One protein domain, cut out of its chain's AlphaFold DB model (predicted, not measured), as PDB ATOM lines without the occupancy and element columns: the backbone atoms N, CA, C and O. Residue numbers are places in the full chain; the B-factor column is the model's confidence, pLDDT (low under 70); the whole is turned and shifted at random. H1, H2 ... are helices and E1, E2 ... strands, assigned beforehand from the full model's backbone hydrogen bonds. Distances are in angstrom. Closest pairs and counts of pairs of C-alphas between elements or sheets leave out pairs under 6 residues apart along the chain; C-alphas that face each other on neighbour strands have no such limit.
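Overview. This is residues 9 to 176 of the 310 residues of a protein of Acetothermus autotrophicum (UniProt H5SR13). Two strongly twisted four-stranded sheets, E3 E4 E5 E6 and E7 E8 E9 E10, lie partly face to face as a sandwich. The pair E1 and E2 leads away from the first sheet to H1 and H2 and a long loop, residues 24 to 37, at one far end. The printed part has 168 residues, with strand E1, helices H1 and H2, then strands E2 to E10; the three sheets, of which E1 E2 is the smallest, are antiparallel. The class is mostly strand, although only 75 residues are in named elements. The whole is only just compact, close to loose, with a radius of gyration of the C-alphas of 18.3 A and spans of 59 by 43 by 37 A.

Along the chain. The first sheet holds E3, residues 52 to 57, E4, 62 to 67, E5, 72 to 77, 16.4 A long, and E6, 92 to 97. The second holds E7, residues 102 to 107, E8, 119 to 124, E9, 140 to 146, 19.7 A long, and E10, 153 to 160, 20.5 A long, ending at C-alpha 160 (18.407, -23.694, -36.405). E1 is residues 9 to 12, beginning at C-alpha 9 (29.725, -49.392, -36.871), and E2 is 42 to 47. H1 is residues 14 to 23, 14.2 A long, and H2 is 38 to 41.

Arrangement. E3 E4 E5 E6 is a meander, each strand the antiparallel neighbour of the one before, and so is E7 E8 E9 E10. Within hydrogen-bond range are N 53 and O 66 of hairpin E3 and E4, 2.9 A, N 65 and O 74 of hairpin E4 and E5, 2.8 A, and N 73 and O 96 of hairpin E5 and E6, 2.8 A. Likewise N 106 and O 121 of hairpin E7 and E8 are 3.0 A apart, N 122 and O 143 of hairpin E8 and E9 2.8 A, and N 142 and O 158 of hairpin E9 and E10 2.9 A. In the sandwich, two sheets face to face, the facing parts are 9.1 A centre to centre and the strands of the one stand at 25 degrees to those of the other. The closest C-alphas of edge strands E3 and E7 are those of His 54 and His 104, 5.3 A. E1 and E2 are antiparallel at 168 degrees, with N 11 and O 44 2.8 A apart. H1 and H2 touch, closest at the C-alphas of Lys 16 and Val 41, 5.0 A; both are not on either four-stranded sheet. In H1 every O i to N i+4 pair is within hydrogen-bond range; H2 is too short for such a pair.

Size, cuts and confidence. The two C-alphas farthest apart, those of Ala 23 and Thr 132, are 58.9 A apart. The printed part has no cut. The links H1 to H2, E5 to E6, E7 to E8 and E8 to E9 are long. Mean pLDDT of the printed part is 95.2, and no printed residue is under 70.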
ATOM      1  N   VAL A   9      30.061 -49.569 -35.463       97.69
ATOM      2  CA  VAL A   9      29.725 -49.392 -36.871       97.69
ATOM      3  C   VAL A   9      30.067 -50.672 -37.617       97.69
ATOM      4  O   VAL A   9      31.197 -51.153 -37.555       97.69
ATOM      5  N   THR A  10      29.106 -51.186 -38.382       97.44
ATOM      6  CA  THR A  10      29.326 -52.309 -39.301       97.44
ATOM      7  C   THR A  10      29.658 -51.775 -40.691       97.44
ATOM      8  O   THR A  10      28.906 -50.969 -41.261       97.44
ATOM      9  N   VAL A  11      30.787 -52.218 -41.237       96.69
ATOM     10  CA  VAL A  11      31.258 -51.903 -42.586       96.69
ATOM     11  C   VAL A  11      30.935 -53.075 -43.500       96.69
ATOM     12  O   VAL A  11      31.366 -54.199 -43.253       96.69
ATOM     13  N   TYR A  12      30.194 -52.806 -44.568       95.88
ATOM     14  CA  TYR A  12      29.856 -53.791 -45.591       95.88
ATOM     15  C   TYR A  12      30.760 -53.596 -46.806       95.88
ATOM     16  O   TYR A  12      30.955 -52.464 -47.249       95.88
ATOM     17  N   SER A  13      31.296 -54.684 -47.357       95.25
ATOM     18  CA  SER A  13      32.090 -54.627 -48.586       95.25
ATOM     19  C   SER A  13      31.193 -54.840 -49.798       95.25
ATOM     20  O   SER A  13      30.537 -55.874 -49.931       95.25
ATOM     21  N   PHE A  14      31.195 -53.874 -50.717       94.31
ATOM     22  CA  PHE A  14      30.453 -53.996 -51.970       94.31
ATOM     23  C   PHE A  14      30.950 -55.181 -52.809       94.31
ATOM     24  O   PHE A  14      30.144 -55.907 -53.375       94.31
ATOM     25  N   GLU A  15      32.261 -55.439 -52.832       95.19
ATOM     26  CA  GLU A  15      32.833 -56.592 -53.538       95.19
ATOM     27  C   GLU A  15      32.334 -57.918 -52.947       95.19
ATOM     28  O   GLU A  15      31.947 -58.823 -53.687       95.19
ATOM     29  N   LYS A  16      32.296 -58.021 -51.614       95.88
ATOM     30  CA  LYS A  16      31.755 -59.193 -50.919       95.88
ATOM     31  C   LYS A  16      30.265 -59.387 -51.208       95.88
ATOM     32  O   LYS A  16      29.862 -60.490 -51.560       95.88
ATOM     33  N   ILE A  17      29.476 -58.311 -51.176       95.75
ATOM     34  CA  ILE A  17      28.055 -58.332 -51.559       95.75
ATOM     35  C   ILE A  17      27.882 -58.846 -52.992       95.75
ATOM     36  O   ILE A  17      27.084 -59.750 -53.220       95.75
ATOM     37  N   GLN A  18      28.643 -58.320 -53.956       96.44
ATOM     38  CA  GLN A  18      28.560 -58.760 -55.353       96.44
ATOM     39  C   GLN A  18      28.923 -60.244 -55.509       96.44
ATOM     40  O   GLN A  18      28.230 -60.972 -56.220       96.44
ATOM     41  N   LYS A  19      29.958 -60.722 -54.805       96.00
ATOM     42  CA  LYS A  19      30.328 -62.147 -54.790       96.00
ATOM     43  C   LYS A  19      29.229 -63.019 -54.182       96.00
ATOM     44  O   LYS A  19      28.909 -64.054 -54.759       96.00
ATOM     45  N   ALA A  20      28.627 -62.596 -53.073       94.38
ATOM     46  CA  ALA A  20      27.537 -63.320 -52.425       94.38
ATOM     47  C   ALA A  20      26.286 -63.397 -53.322       94.38
ATOM     48  O   ALA A  20      25.664 -64.450 -53.431       94.38
ATOM     49  N   ILE A  21      25.959 -62.316 -54.042       94.00
ATOM     50  CA  ILE A  21      24.875 -62.310 -55.037       94.00
ATOM     51  C   ILE A  21      25.183 -63.283 -56.180       94.00
ATOM     52  O   ILE A  21      24.321 -64.077 -56.553       94.00
ATOM     53  N   ALA A  22      26.404 -63.245 -56.722       94.94
ATOM     54  CA  ALA A  22      26.820 -64.116 -57.820       94.94
ATOM     55  C   ALA A  22      26.850 -65.604 -57.426       94.94
ATOM     56  O   ALA A  22      26.559 -66.461 -58.258       94.94
ATOM     57  N   ALA A  23      27.164 -65.910 -56.164       94.00
ATOM     58  CA  ALA A  23      27.094 -67.262 -55.614       94.00
ATOM     59  C   ALA A  23      25.648 -67.775 -55.451       94.00
ATOM     60  O   ALA A  23      25.435 -68.984 -55.376       94.00
ATOM     61  N   GLY A  24      24.665 -66.869 -55.451       89.38
ATOM     62  CA  GLY A  24      23.248 -67.167 -55.275       89.38
ATOM     63  C   GLY A  24      22.852 -67.259 -53.801       89.38
ATOM     64  O   GLY A  24      23.469 -67.972 -53.012       89.38
ATOM     65  N   ALA A  25      21.784 -66.552 -53.424       82.62
ATOM     66  CA  ALA A  25      21.247 -66.635 -52.068       82.62
ATOM     67  C   ALA A  25      20.605 -68.005 -51.813       82.62
ATOM     68  O   ALA A  25      19.778 -68.469 -52.604       82.62
ATOM     69  N   SER A  26      20.942 -68.615 -50.678       81.12
ATOM     70  CA  SER A  26      20.330 -69.865 -50.216       81.12
ATOM     71  C   SER A  26      18.937 -69.665 -49.617       81.12
ATOM     72  O   SER A  26      18.180 -70.623 -49.495       81.12
ATOM     73  N   GLU A  27      18.599 -68.432 -49.236       93.12
ATOM     74  CA  GLU A  27      17.361 -68.079 -48.544       93.12
ATOM     75  C   GLU A  27      16.714 -66.842 -49.175       93.12
ATOM     76  O   GLU A  27      17.370 -66.013 -49.815       93.12
ATOM     77  N   ARG A  28      15.396 -66.728 -49.004       94.19
ATOM     78  CA  ARG A  28      14.597 -65.575 -49.421       94.19
ATOM     79  C   ARG A  28      13.664 -65.171 -48.290       94.19
ATOM     80  O   ARG A  28      13.235 -66.022 -47.514       94.19
ATOM     81  N   ASP A  29      13.347 -63.888 -48.221       94.56
ATOM     82  CA  ASP A  29      12.347 -63.377 -47.287       94.56
ATOM     83  C   ASP A  29      10.912 -63.765 -47.729       94.56
ATOM     84  O   ASP A  29      10.723 -64.324 -48.818       94.56
ATOM     85  N   PRO A  30       9.871 -63.472 -46.923       96.50
ATOM     86  CA  PRO A  30       8.479 -63.773 -47.275       96.50
ATOM     87  C   PRO A  30       7.962 -63.110 -48.564       96.50
ATOM     88  O   PRO A  30       6.923 -63.520 -49.079       96.50
ATOM     89  N   TYR A  31       8.665 -62.106 -49.090       95.75
ATOM     90  CA  TYR A  31       8.347 -61.406 -50.336       95.75
ATOM     91  C   TYR A  31       9.193 -61.904 -51.519       95.75
ATOM     92  O   TYR A  31       9.080 -61.389 -52.631       95.75
ATOM     93  N   GLY A  32      10.029 -62.924 -51.301       93.88
ATOM     94  CA  GLY A  32      10.896 -63.510 -52.312       93.88
ATOM     95  C   GLY A  32      12.206 -62.750 -52.531       93.88
ATOM     96  O   GLY A  32      12.908 -63.055 -53.499       93.88
ATOM     97  N   VAL A  33      12.575 -61.797 -51.671       93.50
ATOM     98  CA  VAL A  33      13.839 -61.053 -51.777       93.50
ATOM     99  C   VAL A  33      15.002 -61.940 -51.310       93.50
ATOM    100  O   VAL A  33      14.928 -62.492 -50.213       93.50
ATOM    101  N   PRO A  34      16.076 -62.113 -52.110       92.31
ATOM    102  CA  PRO A  34      17.272 -62.857 -51.705       92.31
ATOM    103  C   PRO A  34      17.884 -62.333 -50.400       92.31
ATOM    104  O   PRO A  34      18.149 -61.137 -50.282       92.31
ATOM    105  N   ILE A  35      18.162 -63.229 -49.454       94.69
ATOM    106  CA  ILE A  35      18.841 -62.902 -48.195       94.69
ATOM    107  C   ILE A  35      20.321 -63.275 -48.323       94.69
ATOM    108  O   ILE A  35      20.661 -64.420 -48.620       94.69
ATOM    109  N   LEU A  36      21.208 -62.306 -48.085       94.50
ATOM    110  CA  LEU A  36      22.652 -62.537 -47.987       94.50
ATOM    111  C   LEU A  36      23.034 -62.729 -46.518       94.50
ATOM    112  O   LEU A  36      22.592 -61.957 -45.663       94.50
ATOM    113  N   LYS A  37      23.870 -63.728 -46.218       94.12
ATOM    114  CA  LYS A  37      24.364 -63.931 -44.852       94.12
ATOM    115  C   LYS A  37      25.283 -62.784 -44.462       94.12
ATOM    116  O   LYS A  37      26.096 -62.326 -45.262       94.12
ATOM    117  N   LEU A  38      25.172 -62.340 -43.214       92.88
ATOM    118  CA  LEU A  38      25.921 -61.188 -42.719       92.88
ATOM    119  C   LEU A  38      27.444 -61.404 -42.810       92.88
ATOM    120  O   LEU A  38      28.163 -60.525 -43.276       92.88
ATOM    121  N   GLU A  39      27.922 -62.588 -42.430       94.00
ATOM    122  CA  GLU A  39      29.335 -62.990 -42.510       94.00
ATOM    123  C   GLU A  39      29.919 -62.950 -43.931       94.00
ATOM    124  O   GLU A  39      31.102 -62.660 -44.099       94.00
ATOM    125  N   ASP A  40      29.079 -63.153 -44.951       95.06
ATOM    126  CA  ASP A  40      29.501 -63.144 -46.352       95.06
ATOM    127  C   ASP A  40      29.672 -61.724 -46.901       95.06
ATOM    128  O   ASP A  40      30.268 -61.555 -47.961       95.06
ATOM    129  N   VAL A  41      29.154 -60.700 -46.211       96.00
ATOM    130  CA  VAL A  41      29.096 -59.313 -46.712       96.00
ATOM    131  C   VAL A  41      29.809 -58.296 -45.823       96.00
ATOM    132  O   VAL A  41      30.181 -57.218 -46.298       96.00
ATOM    133  N   VAL A  42      30.021 -58.616 -44.545       96.62
ATOM    134  CA  VAL A  42      30.711 -57.735 -43.598       96.62
ATOM    135  C   VAL A  42      32.216 -57.736 -43.856       96.62
ATOM    136  O   VAL A  42      32.865 -58.767 -44.042       96.62
ATOM    137  N   GLU A  43      32.781 -56.533 -43.880       96.06
ATOM    138  CA  GLU A  43      34.220 -56.301 -43.975       96.06
ATOM    139  C   GLU A  43      34.855 -56.148 -42.601       96.06
ATOM    140  O   GLU A  43      35.861 -56.787 -42.311       96.06
ATOM    141  N   ALA A  44      34.250 -55.314 -41.760       95.88
ATOM    142  CA  ALA A  44      34.737 -55.015 -40.426       95.88
ATOM    143  C   ALA A  44      33.586 -54.555 -39.528       95.88
ATOM    144  O   ALA A  44      32.568 -54.039 -40.001       95.88
ATOM    145  N   GLN A  45      33.786 -54.689 -38.223       96.69
ATOM    146  CA  GLN A  45      33.010 -53.990 -37.206       96.69
ATOM    147  C   GLN A  45      33.975 -53.168 -36.362       96.69
ATOM    148  O   GLN A  45      35.022 -53.667 -35.956       96.69
ATOM    149  N   VAL A  46      33.639 -51.902 -36.139       97.50
ATOM    150  CA  VAL A  46      34.483 -50.960 -35.400       97.50
ATOM    151  C   VAL A  46      33.704 -50.462 -34.199       97.50
ATOM    152  O   VAL A  46      32.658 -49.844 -34.374       97.50
ATOM    153  N   GLU A  47      34.197 -50.719 -32.992       97.69
ATOM    154  CA  GLU A  47      33.594 -50.193 -31.767       97.69
ATOM    155  C   GLU A  47      33.897 -48.694 -31.656       97.69
ATOM    156  O   GLU A  47      35.061 -48.287 -31.599       97.69
ATOM    157  N   LEU A  48      32.853 -47.864 -31.660       97.81
ATOM    158  CA  LEU A  48      32.995 -46.407 -31.602       97.81
ATOM    159  C   LEU A  48      32.460 -45.816 -30.301       97.81
ATOM    160  O   LEU A  48      32.890 -44.728 -29.938       97.81
ATOM    161  N   GLY A  49      31.564 -46.487 -29.579       96.75
ATOM    162  CA  GLY A  49      30.960 -45.997 -28.332       96.75
ATOM    163  C   GLY A  49      29.440 -45.930 -28.406       96.75
ATOM    164  O   GLY A  49      28.832 -46.607 -29.226       96.75
ATOM    165  N   LEU A  50      28.797 -45.121 -27.566       97.56
ATOM    166  CA  LEU A  50      27.347 -45.209 -27.397       97.56
ATOM    167  C   LEU A  50      26.574 -44.382 -28.433       97.56
ATOM    168  O   LEU A  50      26.760 -43.171 -28.587       97.56
ATOM    169  N   GLY A  51      25.620 -45.039 -29.092       97.38
ATOM    170  CA  GLY A  51      24.681 -44.403 -30.010       97.38
ATOM    171  C   GLY A  51      25.226 -44.049 -31.399       97.38
ATOM    172  O   GLY A  51      24.917 -42.948 -31.850       97.38
ATOM    173  N   PRO A  52      26.004 -44.897 -32.101       98.38
ATOM    174  CA  PRO A  52      26.441 -44.592 -33.462       98.38
ATOM    175  C   PRO A  52      25.236 -44.553 -34.415       98.38
ATOM    176  O   PRO A  52      24.552 -45.563 -34.580       98.38
ATOM    177  N   LEU A  53      24.971 -43.411 -35.060       98.12
ATOM    178  CA  LEU A  53      23.812 -43.240 -35.951       98.12
ATOM    179  C   LEU A  53      24.201 -43.124 -37.427       98.12
ATOM    180  O   LEU A  53      23.819 -43.964 -38.239       98.12
ATOM    181  N   HIS A  54      24.962 -42.093 -37.786       98.19
ATOM    182  CA  HIS A  54      25.219 -41.711 -39.175       98.19
ATOM    183  C   HIS A  54      26.712 -41.572 -39.429       98.19
ATOM    184  O   HIS A  54      27.441 -41.174 -38.531       98.19
ATOM    185  N   THR A  55      27.185 -41.918 -40.626       98.06
ATOM    186  CA  THR A  55      28.613 -41.867 -40.973       98.06
ATOM    187  C   THR A  55      28.818 -41.150 -42.295       98.06
ATOM    188  O   THR A  55      28.127 -41.465 -43.257       98.06
ATOM    189  N   VAL A  56      29.797 -40.249 -42.338       97.56
ATOM    190  CA  VAL A  56      30.310 -39.601 -43.557       97.56
ATOM    191  C   VAL A  56      31.820 -39.809 -43.673       97.56
ATOM    192  O   VAL A  56      32.449 -40.272 -42.722       97.56
ATOM    193  N   PHE A  57      32.407 -39.481 -44.824       96.06
ATOM    194  CA  PHE A  57      33.806 -39.783 -45.134       96.06
ATOM    195  C   PHE A  57      34.561 -38.555 -45.652       96.06
ATOM    196  O   PHE A  57      33.956 -37.635 -46.204       96.06
ATOM    197  N   ASP A  58      35.883 -38.554 -45.478       95.31
ATOM    198  CA  ASP A  58      36.793 -37.572 -46.077       95.31
ATOM    199  C   ASP A  58      37.591 -38.146 -47.263       95.31
ATOM    200  O   ASP A  58      37.410 -39.291 -47.680       95.31
ATOM    201  N   ASP A  59      38.503 -37.341 -47.809       94.06
ATOM    202  CA  ASP A  59      39.417 -37.700 -48.900       94.06
ATOM    203  C   ASP A  59      40.709 -38.402 -48.433       94.06
ATOM    204  O   ASP A  59      41.557 -38.774 -49.253       94.06
ATOM    205  N   LYS A  60      40.874 -38.609 -47.120       93.06
ATOM    206  CA  LYS A  60      42.092 -39.143 -46.480       93.06
ATOM    207  C   LYS A  60      41.900 -40.558 -45.932       93.06
ATOM    208  O   LYS A  60      42.830 -41.129 -45.354       93.06
ATOM    209  N   GLY A  61      40.719 -41.144 -46.109       94.19
ATOM    210  CA  GLY A  61      40.422 -42.495 -45.649       94.19
ATOM    211  C   GLY A  61      40.034 -42.550 -44.179       94.19
ATOM    212  O   GLY A  61      40.471 -43.460 -43.467       94.19
ATOM    213  N   PHE A  62      39.264 -41.570 -43.713       95.94
ATOM    214  CA  PHE A  62      38.607 -41.595 -42.415       95.94
ATOM    215  C   PHE A  62      37.082 -41.577 -42.564       95.94
ATOM    216  O   PHE A  62      36.525 -40.938 -43.458       95.94
ATOM    217  N   GLY A  63      36.412 -42.284 -41.658       96.88
ATOM    218  CA  GLY A  63      34.987 -42.150 -41.394       96.88
ATOM    219  C   GLY A  63      34.743 -41.259 -40.178       96.88
ATOM    220  O   GLY A  63      35.543 -41.228 -39.243       96.88
ATOM    221  N   TYR A  64      33.619 -40.550 -40.194       98.31
ATOM    222  CA  TYR A  64      33.160 -39.666 -39.127       98.31
ATOM    223  C   TYR A  64      31.747 -40.071 -38.756       98.31
ATOM    224  O   TYR A  64      30.824 -39.896 -39.552       98.31
ATOM    225  N   THR A  65      31.581 -40.630 -37.563       98.69
ATOM    226  CA  THR A  65      30.302 -41.161 -37.101       98.69
ATOM    227  C   THR A  65      29.716 -40.294 -36.000       98.69
ATOM    228  O   THR A  65      30.407 -39.927 -35.051       98.69
ATOM    229  N   SER A  66      28.430 -39.971 -36.114       98.56
ATOM    230  CA  SER A  66      27.676 -39.317 -35.052       98.56
ATOM    231  C   SER A  66      27.371 -40.292 -33.916       98.56
ATOM    232  O   SER A  66      26.838 -41.376 -34.148       98.56
ATOM    233  N   MET A  67      27.690 -39.888 -32.686       98.50
ATOM    234  CA  MET A  67      27.462 -40.658 -31.467       98.50
ATOM    235  C   MET A  67      26.401 -39.948 -30.623       98.50
ATOM    236  O   MET A  67      26.691 -38.968 -29.938       98.50
ATOM    237  N   PHE A  68      25.157 -40.411 -30.702       98.19
ATOM    238  CA  PHE A  68      24.002 -39.739 -30.109       98.19
ATOM    239  C   PHE A  68      24.056 -39.684 -28.582       98.19
ATOM    240  O   PHE A  68      23.733 -38.651 -28.003       98.19
ATOM    241  N   LEU A  69      24.444 -40.784 -27.930       97.44
ATOM    242  CA  LEU A  69      24.474 -40.864 -26.465       97.44
ATOM    243  C   LEU A  69      25.766 -40.278 -25.900       97.44
ATOM    244  O   LEU A  69      25.709 -39.529 -24.930       97.44
ATOM    245  N   ASP A  70      26.906 -40.546 -26.543       97.56
ATOM    246  CA  ASP A  70      28.178 -39.909 -26.171       97.56
ATOM    247  C   ASP A  70      28.194 -38.403 -26.491       97.56
ATOM    248  O   ASP A  70      29.071 -37.683 -26.020       97.56
ATOM    249  N   SER A  71      27.249 -37.927 -27.310       98.06
ATOM    250  CA  SER A  71      27.192 -36.559 -27.823       98.06
ATOM    251  C   SER A  71      28.520 -36.132 -28.457       98.06
ATOM    252  O   SER A  71      29.127 -35.133 -28.078       98.06
ATOM    253  N   ALA A  72      29.003 -36.927 -29.413       98.62
ATOM    254  CA  ALA A  72      30.322 -36.747 -30.013       98.62
ATOM    255  C   ALA A  72      30.341 -37.075 -31.512       98.62
ATOM    256  O   ALA A  72      29.538 -37.864 -32.008       98.62
ATOM    257  N   VAL A  73      31.316 -36.517 -32.225       98.81
ATOM    258  CA  VAL A  73      31.754 -37.011 -33.534       98.81
ATOM    259  C   VAL A  73      32.930 -37.956 -33.309       98.81
ATOM    260  O   VAL A  73      33.936 -37.559 -32.727       98.81
ATOM    261  N   ALA A  74      32.815 -39.201 -33.765       98.69
ATOM    262  CA  ALA A  74      33.878 -40.199 -33.720       98.69
ATOM    263  C   ALA A  74      34.582 -40.288 -35.081       98.69
ATOM    264  O   ALA A  74      33.977 -40.709 -36.065       98.69
ATOM    265  N   LYS A  75      35.865 -39.925 -35.135       98.25
ATOM    266  CA  LYS A  75      36.746 -40.125 -36.293       98.25
ATOM    267  C   LYS A  75      37.389 -41.502 -36.199       98.25
ATOM    268  O   LYS A  75      37.979 -41.827 -35.169       98.25
ATOM    269  N   TRP A  76      37.328 -42.290 -37.264       97.75
ATOM    270  CA  TRP A  76      37.899 -43.637 -37.317       97.75
ATOM    271  C   TRP A  76      38.540 -43.938 -38.677       97.75
ATOM    272  O   TRP A  76      38.161 -43.361 -39.693       97.75
ATOM    273  N   SER A  77      39.565 -44.793 -38.705       96.38
ATOM    274  CA  SER A  77      40.317 -45.128 -39.920       96.38
ATOM    275  C   SER A  77      39.576 -46.141 -40.792       96.38
ATOM    276  O   SER A  77      39.094 -47.167 -40.309       96.38
ATOM    277  N   LEU A  78      39.526 -45.887 -42.101       95.06
ATOM    278  CA  LEU A  78      39.093 -46.886 -43.081       95.06
ATOM    279  C   LEU A  78      40.216 -47.895 -43.354       95.06
ATOM    280  O   LEU A  78      41.380 -47.645 -43.038       95.06
ATOM    281  N   GLY A  79      39.868 -49.032 -43.955       92.88
ATOM    282  CA  GLY A  79      40.828 -50.011 -44.464       92.88
ATOM    283  C   GLY A  79      40.853 -50.140 -45.980       92.88
ATOM    284  O   GLY A  79      40.196 -49.399 -46.712       92.88
ATOM    285  N   GLY A  80      41.644 -51.106 -46.450       86.25
ATOM    286  CA  GLY A  80      41.800 -51.395 -47.873       86.25
ATOM    287  C   GLY A  80      42.413 -50.224 -48.660       86.25
ATOM    288  O   GLY A  80      43.246 -49.493 -48.120       86.25
ATOM    289  N   PRO A  81      42.020 -50.017 -49.932       86.06
ATOM    290  CA  PRO A  81      42.635 -49.012 -50.807       86.06
ATOM    291  C   PRO A  81      42.329 -47.563 -50.395       86.06
ATOM    292  O   PRO A  81      42.934 -46.627 -50.916       86.06
ATOM    293  N   TYR A  82      41.390 -47.369 -49.469       85.19
ATOM    294  CA  TYR A  82      40.963 -46.051 -49.008       85.19
ATOM    295  C   TYR A  82      41.933 -45.447 -47.992       85.19
ATOM    296  O   TYR A  82      41.925 -44.234 -47.797       85.19
ATOM    297  N   ARG A  83      42.808 -46.259 -47.381       86.94
ATOM    298  CA  ARG A  83      43.810 -45.800 -46.419       86.94
ATOM    299  C   ARG A  83      45.206 -45.787 -47.026       86.94
ATOM    300  O   ARG A  83      45.782 -46.833 -47.300       86.94
ATOM    301  N   LYS A  84      45.770 -44.590 -47.210       81.56
ATOM    302  CA  LYS A  84      47.040 -44.400 -47.938       81.56
ATOM    303  C   LYS A  84      48.280 -44.269 -47.055       81.56
ATOM    304  O   LYS A  84      49.388 -44.401 -47.556       81.56
ATOM    305  N   ASP A  85      48.118 -43.994 -45.764       84.62
ATOM    306  CA  ASP A  85      49.246 -43.704 -44.867       84.62
ATOM    307  C   ASP A  85      49.811 -44.940 -44.142       84.62
ATOM    308  O   ASP A  85      50.703 -44.805 -43.307       84.62
ATOM    309  N   GLY A  86      49.286 -46.135 -44.433       79.88
ATOM    310  CA  GLY A  86      49.747 -47.401 -43.858       79.88
ATOM    311  C   GLY A  86      49.453 -47.586 -42.364       79.88
ATOM    312  O   GLY A  86      49.907 -48.572 -41.786       79.88
ATOM    313  N   LYS A  87      48.706 -46.672 -41.728       87.38
ATOM    314  CA  LYS A  87      48.269 -46.846 -40.337       87.38
ATOM    315  C   LYS A  87      47.224 -47.950 -40.229       87.38
ATOM    316  O   LYS A  87      46.562 -48.309 -41.200       87.38
ATOM    317  N   GLU A  88      47.075 -48.466 -39.015       90.25
ATOM    318  CA  GLU A  88      46.156 -49.558 -38.734       90.25
ATOM    319  C   GLU A  88      44.706 -49.182 -39.104       90.25
ATOM    320  O   GLU A  88      44.200 -48.135 -38.669       90.25
ATOM    321  N   PRO A  89      44.044 -49.994 -39.946       95.12
ATOM    322  CA  PRO A  89      42.695 -49.711 -40.408       95.12
ATOM    323  C   PRO A  89      41.657 -50.059 -39.338       95.12
ATOM    324  O   PRO A  89      41.954 -50.774 -38.385       95.12
ATOM    325  N   TRP A  90      40.419 -49.606 -39.543       96.06
ATOM    326  CA  TRP A  90      39.255 -50.011 -38.749       96.06
ATOM    327  C   TRP A  90      39.380 -49.672 -37.257       96.06
ATOM    328  O   TRP A  90      38.956 -50.446 -36.401       96.06
ATOM    329  N   LYS A  91      39.967 -48.513 -36.933       96.19
ATOM    330  CA  LYS A  91      40.172 -48.069 -35.548       96.19
ATOM    331  C   LYS A  91      39.586 -46.702 -35.274       96.19
ATOM    332  O   LYS A  91      39.728 -45.793 -36.085       96.19
ATOM    333  N   LEU A  92      39.009 -46.534 -34.087       97.50
ATOM    334  CA  LEU A  92      38.718 -45.217 -33.530       97.50
ATOM    335  C   LEU A  92      40.026 -44.421 -33.370       97.50
ATOM    336  O   LEU A  92      41.009 -44.926 -32.832       97.50
ATOM    337  N   VAL A  93      40.023 -43.176 -33.839       96.81
ATOM    338  CA  VAL A  93      41.185 -42.272 -33.851       96.81
ATOM    339  C   VAL A  93      40.980 -41.116 -32.881       96.81
ATOM    340  O   VAL A  93      41.893 -40.755 -32.145       96.81
ATOM    341  N   GLU A  94      39.788 -40.524 -32.877       97.94
ATOM    342  CA  GLU A  94      39.476 -39.347 -32.070       97.94
ATOM    343  C   GLU A  94      37.969 -39.264 -31.812       97.94
ATOM    344  O   GLU A  94      37.166 -39.639 -32.667       97.94
ATOM    345  N   LYS A  95      37.582 -38.730 -30.650       98.19
ATOM    346  CA  LYS A  95      36.216 -38.274 -30.378       98.19
ATOM    347  C   LYS A  95      36.229 -36.783 -30.078       98.19
ATOM    348  O   LYS A  95      36.942 -36.354 -29.174       98.19
ATOM    349  N   LEU A  96      35.409 -36.021 -30.793       98.69
ATOM    350  CA  LEU A  96      35.166 -34.608 -30.523       98.69
ATOM    351  C   LEU A  96      33.776 -34.443 -29.889       98.69
ATOM    352  O   LEU A  96      32.792 -34.778 -30.549       98.69
ATOM    353  N   PRO A  97      33.664 -33.919 -28.657       98.56
ATOM    354  CA  PRO A  97      32.374 -33.577 -28.065       98.56
ATOM    355  C   PRO A  97      31.608 -32.527 -28.886       98.56
ATOM    356  O   PRO A  97      32.175 -31.521 -29.315       98.56
ATOM    357  N   VAL A  98      30.307 -32.751 -29.064       98.62
ATOM    358  CA  VAL A  98      29.342 -31.853 -29.721       98.62
ATOM    359  C   VAL A  98      28.102 -31.680 -28.836       98.62
ATOM    360  O   VAL A  98      27.907 -32.422 -27.876       98.62
ATOM    361  N   HIS A  99      27.279 -30.670 -29.117       98.38
ATOM    362  CA  HIS A  99      26.354 -30.099 -28.140       98.38
ATOM    363  C   HIS A  99      24.946 -29.883 -28.719       98.38
ATOM    364  O   HIS A  99      24.697 -28.885 -29.396       98.38
ATOM    365  N   TYR A 100      23.983 -30.769 -28.473       98.00
ATOM    366  CA  TYR A 100      24.108 -32.121 -27.923       98.00
ATOM    367  C   TYR A 100      23.266 -33.120 -28.714       98.00
ATOM    368  O   TYR A 100      22.329 -32.756 -29.432       98.00
ATOM    369  N   ASN A 101      23.575 -34.400 -28.525       97.75
ATOM    370  CA  ASN A 101      22.832 -35.511 -29.104       97.75
ATOM    371  C   ASN A 101      22.772 -35.387 -30.629       97.75
ATOM    372  O   ASN A 101      21.722 -35.163 -31.233       97.75
ATOM    373  N   ILE A 102      23.945 -35.491 -31.248       98.44
ATOM    374  CA  ILE A 102      24.099 -35.473 -32.699       98.44
ATOM    375  C   ILE A 102      23.256 -36.573 -33.353       98.44
ATOM    376  O   ILE A 102      23.354 -37.750 -33.004       98.44
ATOM    377  N   GLY A 103      22.417 -36.179 -34.312       97.75
ATOM    378  CA  GLY A 103      21.663 -37.104 -35.149       97.75
ATOM    379  C   GLY A 103      22.471 -37.488 -36.379       97.75
ATOM    380  O   GLY A 103      23.304 -38.392 -36.339       97.75
ATOM    381  N   HIS A 104      22.231 -36.789 -37.485       98.12
ATOM    382  CA  HIS A 104      23.055 -36.920 -38.680       98.12
ATOM    383  C   HIS A 104      24.295 -36.022 -38.624       98.12
ATOM    384  O   HIS A 104      24.417 -35.102 -37.815       98.12
ATOM    385  N   ILE A 105      25.225 -36.320 -39.520       98.31
ATOM    386  CA  ILE A 105      26.447 -35.564 -39.770       98.31
ATOM    387  C   ILE A 105      26.594 -35.431 -41.283       98.31
ATOM    388  O   ILE A 105      26.305 -36.394 -41.988       98.31
ATOM    389  N   ALA A 106      27.003 -34.267 -41.774       97.81
ATOM    390  CA  ALA A 106      27.209 -34.014 -43.200       97.81
ATOM    391  C   ALA A 106      28.670 -33.640 -43.453       97.81
ATOM    392  O   ALA A 106      29.207 -32.804 -42.733       97.81
ATOM    393  N   ALA A 107      29.311 -34.221 -44.465       97.25
ATOM    394  CA  ALA A 107      30.647 -33.814 -44.905       97.25
ATOM    395  C   ALA A 107      30.564 -32.972 -46.182       97.25
ATOM    396  O   ALA A 107      29.684 -33.183 -47.019       97.25
ATOM    397  N   ALA A 108      31.504 -32.041 -46.343       94.12
ATOM    398  CA  ALA A 108      31.672 -31.292 -47.583       94.12
ATOM    399  C   ALA A 108      31.900 -32.248 -48.767       94.12
ATOM    400  O   ALA A 108      32.903 -32.961 -48.809       94.12
ATOM    401  N   GLU A 109      30.958 -32.272 -49.713       95.12
ATOM    402  CA  GLU A 109      30.930 -33.195 -50.860       95.12
ATOM    403  C   GLU A 109      30.991 -34.691 -50.474       95.12
ATOM    404  O   GLU A 109      31.418 -35.523 -51.274       95.12
ATOM    405  N   GLY A 110      30.557 -35.035 -49.254       93.06
ATOM    406  CA  GLY A 110      30.713 -36.362 -48.644       93.06
ATOM    407  C   GLY A 110      30.036 -37.512 -49.387       93.06
ATOM    408  O   GLY A 110      30.595 -38.603 -49.463       93.06
ATOM    409  N   ASP A 111      28.870 -37.258 -49.982       92.56
ATOM    410  CA  ASP A 111      28.087 -38.259 -50.721       92.56
ATOM    411  C   ASP A 111      28.465 -38.292 -52.217       92.56
ATOM    412  O   ASP A 111      27.641 -38.546 -53.097       92.56
ATOM    413  N   THR A 112      29.733 -38.005 -52.527       93.38
ATOM    414  CA  THR A 112      30.289 -38.017 -53.886       93.38
ATOM    415  C   THR A 112      31.540 -38.893 -53.966       93.38
ATOM    416  O   THR A 112      32.091 -39.325 -52.957       93.38
ATOM    417  N   VAL A 113      32.042 -39.131 -55.181       91.44
ATOM    418  CA  VAL A 113      33.325 -39.832 -55.394       91.44
ATOM    419  C   VAL A 113      34.553 -38.988 -55.014       91.44
ATOM    420  O   VAL A 113      35.680 -39.472 -55.109       91.44
ATOM    421  N   SER A 114      34.354 -37.725 -54.630       92.50
ATOM    422  CA  SER A 114      35.410 -36.756 -54.335       92.50
ATOM    423  C   SER A 114      35.022 -35.856 -53.149       92.50
ATOM    424  O   SER A 114      34.774 -34.666 -53.359       92.50
ATOM    425  N   PRO A 115      34.932 -36.398 -51.920       94.31
ATOM    426  CA  PRO A 115      34.739 -35.577 -50.725       94.31
ATOM    427  C   PRO A 115      35.830 -34.502 -50.615       94.31
ATOM    428  O   PRO A 115      36.969 -34.731 -51.013       94.31
ATOM    429  N   ASP A 116      35.502 -33.320 -50.085       93.31
ATOM    430  CA  ASP A 116      36.464 -32.205 -49.992       93.31
ATOM    431  C   ASP A 116      37.406 -32.331 -48.781       93.31
ATOM    432  O   ASP A 116      38.483 -31.742 -48.763       93.31
ATOM    433  N   GLY A 117      36.994 -33.079 -47.749       91.31
ATOM    434  CA  GLY A 117      37.854 -33.461 -46.620       91.31
ATOM    435  C   GLY A 117      38.314 -32.330 -45.693       91.31
ATOM    436  O   GLY A 117      39.320 -32.464 -44.984       91.31
ATOM    437  N   LYS A 118      37.590 -31.203 -45.697       96.00
ATOM    438  CA  LYS A 118      37.880 -30.037 -44.846       96.00
ATOM    439  C   LYS A 118      36.913 -29.854 -43.690       96.00
ATOM    440  O   LYS A 118      37.358 -29.527 -42.598       96.00
ATOM    441  N   TYR A 119      35.623 -30.076 -43.917       97.44
ATOM    442  CA  TYR A 119      34.594 -29.780 -42.926       97.44
ATOM    443  C   TYR A 119      33.561 -30.891 -42.809       97.44
ATOM    444  O   TYR A 119      33.166 -31.504 -43.807       97.44
ATOM    445  N   VAL A 120      33.072 -31.067 -41.582       98.06
ATOM    446  CA  VAL A 120      31.821 -31.765 -41.292       98.06
ATOM    447  C   VAL A 120      30.895 -30.859 -40.484       98.06
ATOM    448  O   VAL A 120      31.346 -29.978 -39.756       98.06
ATOM    449  N   VAL A 121      29.590 -31.075 -40.609       98.38
ATOM    450  CA  VAL A 121      28.561 -30.401 -39.817       98.38
ATOM    451  C   VAL A 121      27.854 -31.443 -38.971       98.38
ATOM    452  O   VAL A 121      27.283 -32.392 -39.506       98.38
ATOM    453  N   ALA A 122      27.893 -31.264 -37.655       98.31
ATOM    454  CA  ALA A 122      27.154 -32.061 -36.690       98.31
ATOM    455  C   ALA A 122      25.742 -31.489 -36.510       98.31
ATOM    456  O   ALA A 122      25.587 -30.349 -36.075       98.31
ATOM    457  N   LEU A 123      24.708 -32.269 -36.843       98.31
ATOM    458  CA  LEU A 123      23.310 -31.840 -36.751       98.31
ATOM    459  C   LEU A 123      22.749 -32.262 -35.384       98.31
ATOM    460  O   LEU A 123      22.106 -33.311 -35.250       98.31
ATOM    461  N   ASN A 124      23.053 -31.470 -34.351       98.19
ATOM    462  CA  ASN A 124      22.654 -31.751 -32.973       98.19
ATOM    463  C   ASN A 124      21.171 -31.488 -32.742       98.19
ATOM    464  O   ASN A 124      20.623 -30.474 -33.184       98.19
ATOM    465  N   LYS A 125      20.524 -32.408 -32.022       97.06
ATOM    466  CA  LYS A 125      19.078 -32.372 -31.799       97.06
ATOM    467  C   LYS A 125      18.678 -31.418 -30.688       97.06
ATOM    468  O   LYS A 125      17.612 -30.809 -30.777       97.06
ATOM    469  N   TRP A 126      19.540 -31.230 -29.692       96.44
ATOM    470  CA  TRP A 126      19.263 -30.360 -28.553       96.44
ATOM    471  C   TRP A 126      20.321 -29.273 -28.430       96.44
ATOM    472  O   TRP A 126      21.508 -29.571 -28.436       96.44
ATOM    473  N   SER A 127      19.902 -28.014 -28.285       96.56
ATOM    474  CA  SER A 127      20.831 -26.912 -28.014       96.56
ATOM    475  C   SER A 127      21.021 -26.637 -26.527       96.56
ATOM    476  O   SER A 127      22.048 -26.093 -26.164       96.56
ATOM    477  N   VAL A 128      20.044 -26.972 -25.678       95.12
ATOM    478  CA  VAL A 128      20.063 -26.772 -24.217       95.12
ATOM    479  C   VAL A 128      20.602 -25.386 -23.819       95.12
ATOM    480  O   VAL A 128      19.878 -24.402 -23.918       95.12
ATOM    481  N   ASP A 129      21.870 -25.294 -23.420       96.50
ATOM    482  CA  ASP A 129      22.534 -24.111 -22.873       96.50
ATOM    483  C   ASP A 129      23.420 -23.356 -23.880       96.50
ATOM    484  O   ASP A 129      24.076 -22.379 -23.525       96.50
ATOM    485  N   ARG A 130      23.446 -23.783 -25.148       97.88
ATOM    486  CA  ARG A 130      24.329 -23.218 -26.182       97.88
ATOM    487  C   ARG A 130      23.925 -21.826 -26.664       97.88
ATOM    488  O   ARG A 130      24.751 -21.127 -27.242       97.88
ATOM    489  N   PHE A 131      22.681 -21.411 -26.417       97.06
ATOM    490  CA  PHE A 131      22.137 -20.132 -26.875       97.06
ATOM    491  C   PHE A 131      21.333 -19.433 -25.778       97.06
ATOM    492  O   PHE A 131      20.928 -20.046 -24.790       97.06
ATOM    493  N   THR A 132      21.064 -18.140 -25.970       96.25
ATOM    494  CA  THR A 132      20.147 -17.390 -25.105       96.25
ATOM    495  C   THR A 132      18.768 -18.069 -25.074       96.25
ATOM    496  O   THR A 132      18.261 -18.438 -26.135       96.25
ATOM    497  N   PRO A 133      18.133 -18.218 -23.895       94.69
ATOM    498  CA  PRO A 133      16.812 -18.832 -23.790       94.69
ATOM    499  C   PRO A 133      15.742 -18.088 -24.601       94.69
ATOM    500  O   PRO A 133      15.599 -16.873 -24.479       94.69
ATOM    501  N   VAL A 134      14.950 -18.834 -25.376       93.31
ATOM    502  CA  VAL A 134      13.848 -18.315 -26.220       93.31
ATOM    503  C   VAL A 134      12.476 -18.890 -25.838       93.31
ATOM    504  O   VAL A 134      11.512 -18.793 -26.592       93.31
ATOM    505  N   GLY A 135      12.370 -19.484 -24.646       94.12
ATOM    506  CA  GLY A 135      11.176 -20.189 -24.177       94.12
ATOM    507  C   GLY A 135      11.309 -21.714 -24.289       94.12
ATOM    508  O   GLY A 135      12.421 -22.225 -24.408       94.12
ATOM    509  N   PRO A 136      10.198 -22.466 -24.199       94.56
ATOM    510  CA  PRO A 136      10.237 -23.927 -24.091       94.56
ATOM    511  C   PRO A 136      10.673 -24.638 -25.383       94.56
ATOM    512  O   PRO A 136      11.216 -25.741 -25.318       94.56
ATOM    513  N   LEU A 137      10.441 -24.022 -26.546       94.00
ATOM    514  CA  LEU A 137      10.872 -24.551 -27.837       94.00
ATOM    515  C   LEU A 137      12.279 -24.037 -28.156       94.00
ATOM    516  O   LEU A 137      12.454 -22.895 -28.574       94.00
ATOM    517  N   HIS A 138      13.273 -24.893 -27.942       94.69
ATOM    518  CA  HIS A 138      14.665 -24.595 -28.263       94.69
ATOM    519  C   HIS A 138      14.959 -24.825 -29.754       94.69
ATOM    520  O   HIS A 138      14.361 -25.724 -30.356       94.69
ATOM    521  N   PRO A 139      15.910 -24.076 -30.344       96.88
ATOM    522  CA  PRO A 139      16.427 -24.393 -31.668       96.88
ATOM    523  C   PRO A 139      17.246 -25.694 -31.646       96.88
ATOM    524  O   PRO A 139      17.723 -26.152 -30.605       96.88
ATOM    525  N   GLN A 140      17.482 -26.268 -32.822       97.06
ATOM    526  CA  GLN A 140      18.556 -27.250 -33.007       97.06
ATOM    527  C   GLN A 140      19.911 -26.531 -33.086       97.06
ATOM    528  O   GLN A 140      19.964 -25.321 -33.305       97.06
ATOM    529  N   ASN A 141      21.018 -27.261 -32.918       97.75
ATOM    530  CA  ASN A 141      22.366 -26.685 -32.989       97.75
ATOM    531  C   ASN A 141      23.197 -27.367 -34.077       97.75
ATOM    532  O   ASN A 141      23.631 -28.509 -33.919       97.75
ATOM    533  N   PHE A 142      23.433 -26.678 -35.189       98.00
ATOM    534  CA  PHE A 142      24.303 -27.194 -36.240       98.00
ATOM    535  C   PHE A 142      25.722 -26.712 -35.989       98.00
ATOM    536  O   PHE A 142      25.990 -25.514 -35.996       98.00
ATOM    537  N   GLN A 143      26.623 -27.659 -35.755       98.56
ATOM    538  CA  GLN A 143      27.994 -27.365 -35.366       98.56
ATOM    539  C   GLN A 143      28.967 -27.636 -36.505       98.56
ATOM    540  O   GLN A 143      29.059 -28.766 -36.985       98.56
ATOM    541  N   LEU A 144      29.699 -26.606 -36.931       98.56
ATOM    542  CA  LEU A 144      30.746 -26.726 -37.944       98.56
ATOM    543  C   LEU A 144      32.037 -27.223 -37.296       98.56
ATOM    544  O   LEU A 144      32.534 -26.614 -36.347       98.56
ATOM    545  N   VAL A 145      32.600 -28.294 -37.843       98.62
ATOM    546  CA  VAL A 145      33.840 -28.910 -37.374       98.62
ATOM    547  C   VAL A 145      34.860 -28.930 -38.511       98.62
ATOM    548  O   VAL A 145      34.587 -29.454 -39.592       98.62
ATOM    549  N   ASP A 146      36.043 -28.380 -38.255       98.38
ATOM    550  CA  ASP A 146      37.218 -28.510 -39.115       98.38
ATOM    551  C   ASP A 146      37.842 -29.898 -38.940       98.38
ATOM    552  O   ASP A 146      38.134 -30.331 -37.822       98.38
ATOM    553  N   ILE A 147      38.041 -30.590 -40.057       97.81
ATOM    554  CA  ILE A 147      38.680 -31.908 -40.150       97.81
ATOM    555  C   ILE A 147      39.904 -31.887 -41.084       97.81
ATOM    556  O   ILE A 147      40.437 -32.937 -41.454       97.81
ATOM    557  N   SER A 148      40.349 -30.698 -41.498       96.31
ATOM    558  CA  SER A 148      41.475 -30.520 -42.413       96.31
ATOM    559  C   SER A 148      42.813 -30.882 -41.761       96.31
ATOM    560  O   SER A 148      43.667 -31.478 -42.427       96.31
ATOM    561  N   GLY A 149      42.961 -30.571 -40.470       92.88
ATOM    562  CA  GLY A 149      44.151 -30.826 -39.663       92.88
ATOM    563  C   GLY A 149      44.249 -32.242 -39.083       92.88
ATOM    564  O   GLY A 149      43.483 -33.151 -39.404       92.88
ATOM    565  N   GLU A 150      45.229 -32.437 -38.197       89.94
ATOM    566  CA  GLU A 150      45.446 -33.724 -37.523       89.94
ATOM    567  C   GLU A 150      44.309 -34.059 -36.542       89.94
ATOM    568  O   GLU A 150      43.809 -35.190 -36.537       89.94
ATOM    569  N   LYS A 151      43.880 -33.052 -35.769       96.38
ATOM    570  CA  LYS A 151      42.780 -33.119 -34.800       96.38
ATOM    571  C   LYS A 151      41.555 -32.373 -35.303       96.38
ATOM    572  O   LYS A 151      41.696 -31.356 -35.982       96.38
ATOM    573  N   MET A 152      40.377 -32.856 -34.929       98.56
ATOM    574  CA  MET A 152      39.127 -32.163 -35.214       98.56
ATOM    575  C   MET A 152      38.997 -30.904 -34.349       98.56
ATOM    576  O   MET A 152      39.370 -30.901 -33.175       98.56
ATOM    577  N   GLN A 153      38.441 -29.830 -34.912       98.56
ATOM    578  CA  GLN A 153      38.201 -28.584 -34.181       98.56
ATOM    579  C   GLN A 153      36.775 -28.092 -34.393       98.56
ATOM    580  O   GLN A 153      36.356 -27.848 -35.520       98.56
ATOM    581  N   LEU A 154      36.028 -27.919 -33.303       98.62
ATOM    582  CA  LEU A 154      34.732 -27.249 -33.337       98.62
ATOM    583  C   LEU A 154      34.948 -25.751 -33.602       98.62
ATOM    584  O   LEU A 154      35.638 -25.090 -32.829       98.62
ATOM    585  N   LEU A 155      34.363 -25.228 -34.681       98.38
ATOM    586  CA  LEU A 155      34.546 -23.840 -35.115       98.38
ATOM    587  C   LEU A 155      33.352 -22.939 -34.803       98.38
ATOM    588  O   LEU A 155      33.540 -21.759 -34.514       98.38
ATOM    589  N   TYR A 156      32.129 -23.457 -34.931       98.38
ATOM    590  CA  TYR A 156      30.934 -22.616 -34.897       98.38
ATOM    591  C   TYR A 156      29.688 -23.384 -34.462       98.38
ATOM    592  O   TYR A 156      29.514 -24.539 -34.851       98.38
ATOM    593  N   ASP A 157      28.807 -22.694 -33.735       98.38
ATOM    594  CA  ASP A 157      27.479 -23.150 -33.327       98.38
ATOM    595  C   ASP A 157      26.422 -22.311 -34.052       98.38
ATOM    596  O   ASP A 157      26.380 -21.088 -33.898       98.38
ATOM    597  N   MET A 158      25.553 -22.958 -34.832       97.06
ATOM    598  CA  MET A 158      24.488 -22.300 -35.584       97.06
ATOM    599  C   MET A 158      23.112 -22.714 -35.052       97.06
ATOM    600  O   MET A 158      22.729 -23.877 -35.221       97.06
ATOM    601  N   PRO A 159      22.333 -21.796 -34.449       97.00
ATOM    602  CA  PRO A 159      20.972 -22.105 -34.042       97.00
ATOM    603  C   PRO A 159      20.088 -22.282 -35.280       97.00
ATOM    604  O   PRO A 159      19.978 -21.384 -36.114       97.00
ATOM    605  N   ILE A 160      19.426 -23.433 -35.387       96.06
ATOM    606  CA  ILE A 160      18.407 -23.694 -36.405       96.06
ATOM    607  C   ILE A 160      17.036 -23.547 -35.758       96.06
ATOM    608  O   ILE A 160      16.653 -24.354 -34.913       96.06
ATOM    609  N   GLY A 161      16.319 -22.489 -36.135       90.81
ATOM    610  CA  GLY A 161      15.165 -22.005 -35.377       90.81
ATOM    611  C   GLY A 161      13.943 -22.923 -35.348       90.81
ATOM    612  O   GLY A 161      13.189 -22.864 -34.383       90.81
ATOM    613  N   LEU A 162      13.713 -23.745 -36.377       86.69
ATOM    614  CA  LEU A 162      12.491 -24.545 -36.506       86.69
ATOM    615  C   LEU A 162      12.733 -25.886 -37.209       86.69
ATOM    616  O   LEU A 162      13.674 -26.042 -37.988       86.69
ATOM    617  N   ALA A 163      11.793 -26.806 -36.975       86.44
ATOM    618  CA  ALA A 163      11.540 -28.014 -37.765       86.44
ATOM    619  C   ALA A 163      12.643 -29.091 -37.793       86.44
ATOM    620  O   ALA A 163      12.564 -29.978 -38.637       86.44
ATOM    621  N   GLU A 164      13.624 -29.046 -36.882       92.94
ATOM    622  CA  GLU A 164      14.640 -30.092 -36.676       92.94
ATOM    623  C   GLU A 164      15.140 -30.747 -37.979       92.94
ATOM    624  O   GLU A 164      14.846 -31.922 -38.219       92.94
ATOM    625  N   PRO A 165      15.904 -30.046 -38.846       93.44
ATOM    626  CA  PRO A 165      16.256 -30.628 -40.133       93.44
ATOM    627  C   PRO A 165      17.001 -31.953 -39.943       93.44
ATOM    628  O   PRO A 165      18.007 -32.044 -39.230       93.44
ATOM    629  N   HIS A 166      16.465 -33.010 -40.554       95.50
ATOM    630  CA  HIS A 166      16.979 -34.360 -40.351       95.50
ATOM    631  C   HIS A 166      18.325 -34.572 -41.035       95.50
ATOM    632  O   HIS A 166      19.166 -35.281 -40.489       95.50
ATOM    633  N   TYR A 167      18.541 -33.969 -42.204       94.25
ATOM    634  CA  TYR A 167      19.784 -34.092 -42.955       94.25
ATOM    635  C   TYR A 167      20.091 -32.831 -43.761       94.25
ATOM    636  O   TYR A 167      19.212 -32.001 -43.988       94.25
ATOM    637  N   ALA A 168      21.345 -32.703 -44.190       93.25
ATOM    638  CA  ALA A 168      21.825 -31.626 -45.042       93.25
ATOM    639  C   ALA A 168      22.893 -32.156 -46.008       93.25
ATOM    640  O   ALA A 168      23.504 -33.196 -45.763       93.25
ATOM    641  N   GLN A 169      23.120 -31.418 -47.091       94.69
ATOM    642  CA  GLN A 169      24.189 -31.657 -48.056       94.69
ATOM    643  C   GLN A 169      25.017 -30.389 -48.218       94.69
ATOM    644  O   GLN A 169      24.490 -29.281 -48.120       94.69
ATOM    645  N   MET A 170      26.309 -30.554 -48.482       94.19
ATOM    646  CA  MET A 170      27.229 -29.445 -48.702       94.19
ATOM    647  C   MET A 170      27.953 -29.642 -50.032       94.19
ATOM    648  O   MET A 170      28.604 -30.663 -50.246       94.19
ATOM    649  N   ILE A 171      27.837 -28.650 -50.913       93.88
ATOM    650  CA  ILE A 171      28.410 -28.629 -52.262       93.88
ATOM    651  C   ILE A 171      29.197 -27.333 -52.464       93.88
ATOM    652  O   ILE A 171      28.827 -26.289 -51.920       93.88
ATOM    653  N   LYS A 172      30.275 -27.378 -53.254       93.62
ATOM    654  CA  LYS A 172      30.994 -26.158 -53.639       93.62
ATOM    655  C   LYS A 172      30.103 -25.225 -54.457       93.62
ATOM    656  O   LYS A 172      29.424 -25.646 -55.394       93.62
ATOM    657  N   ALA A 173      30.134 -23.939 -54.113       95.06
ATOM    658  CA  ALA A 173      29.280 -22.928 -54.731       95.06
ATOM    659  C   ALA A 173      29.529 -22.766 -56.243       95.06
ATOM    660  O   ALA A 173      28.591 -22.501 -56.988       95.06
ATOM    661  N   ASP A 174      30.763 -22.976 -56.709       95.69
ATOM    662  CA  ASP A 174      31.150 -22.874 -58.125       95.69
ATOM    663  C   ASP A 174      30.560 -23.980 -59.021       95.69
ATOM    664  O   ASP A 174      30.524 -23.836 -60.246       95.69
ATOM    665  N   LYS A 175      30.050 -25.069 -58.431       94.25
ATOM    666  CA  LYS A 175      29.328 -26.128 -59.149       94.25
ATOM    667  C   LYS A 175      27.868 -25.769 -59.422       94.25
ATOM    668  O   LYS A 175      27.245 -26.384 -60.288       94.25
ATOM    669  N   LEU A 176      27.315 -24.792 -58.704       95.56
ATOM    670  CA  LEU A 176      25.931 -24.365 -58.864       95.56
ATOM    671  C   LEU A 176      25.824 -23.317 -59.973       95.56
ATOM    672  O   LEU A 176      26.556 -22.330 -60.003       95.56
TER     673      LEU A 176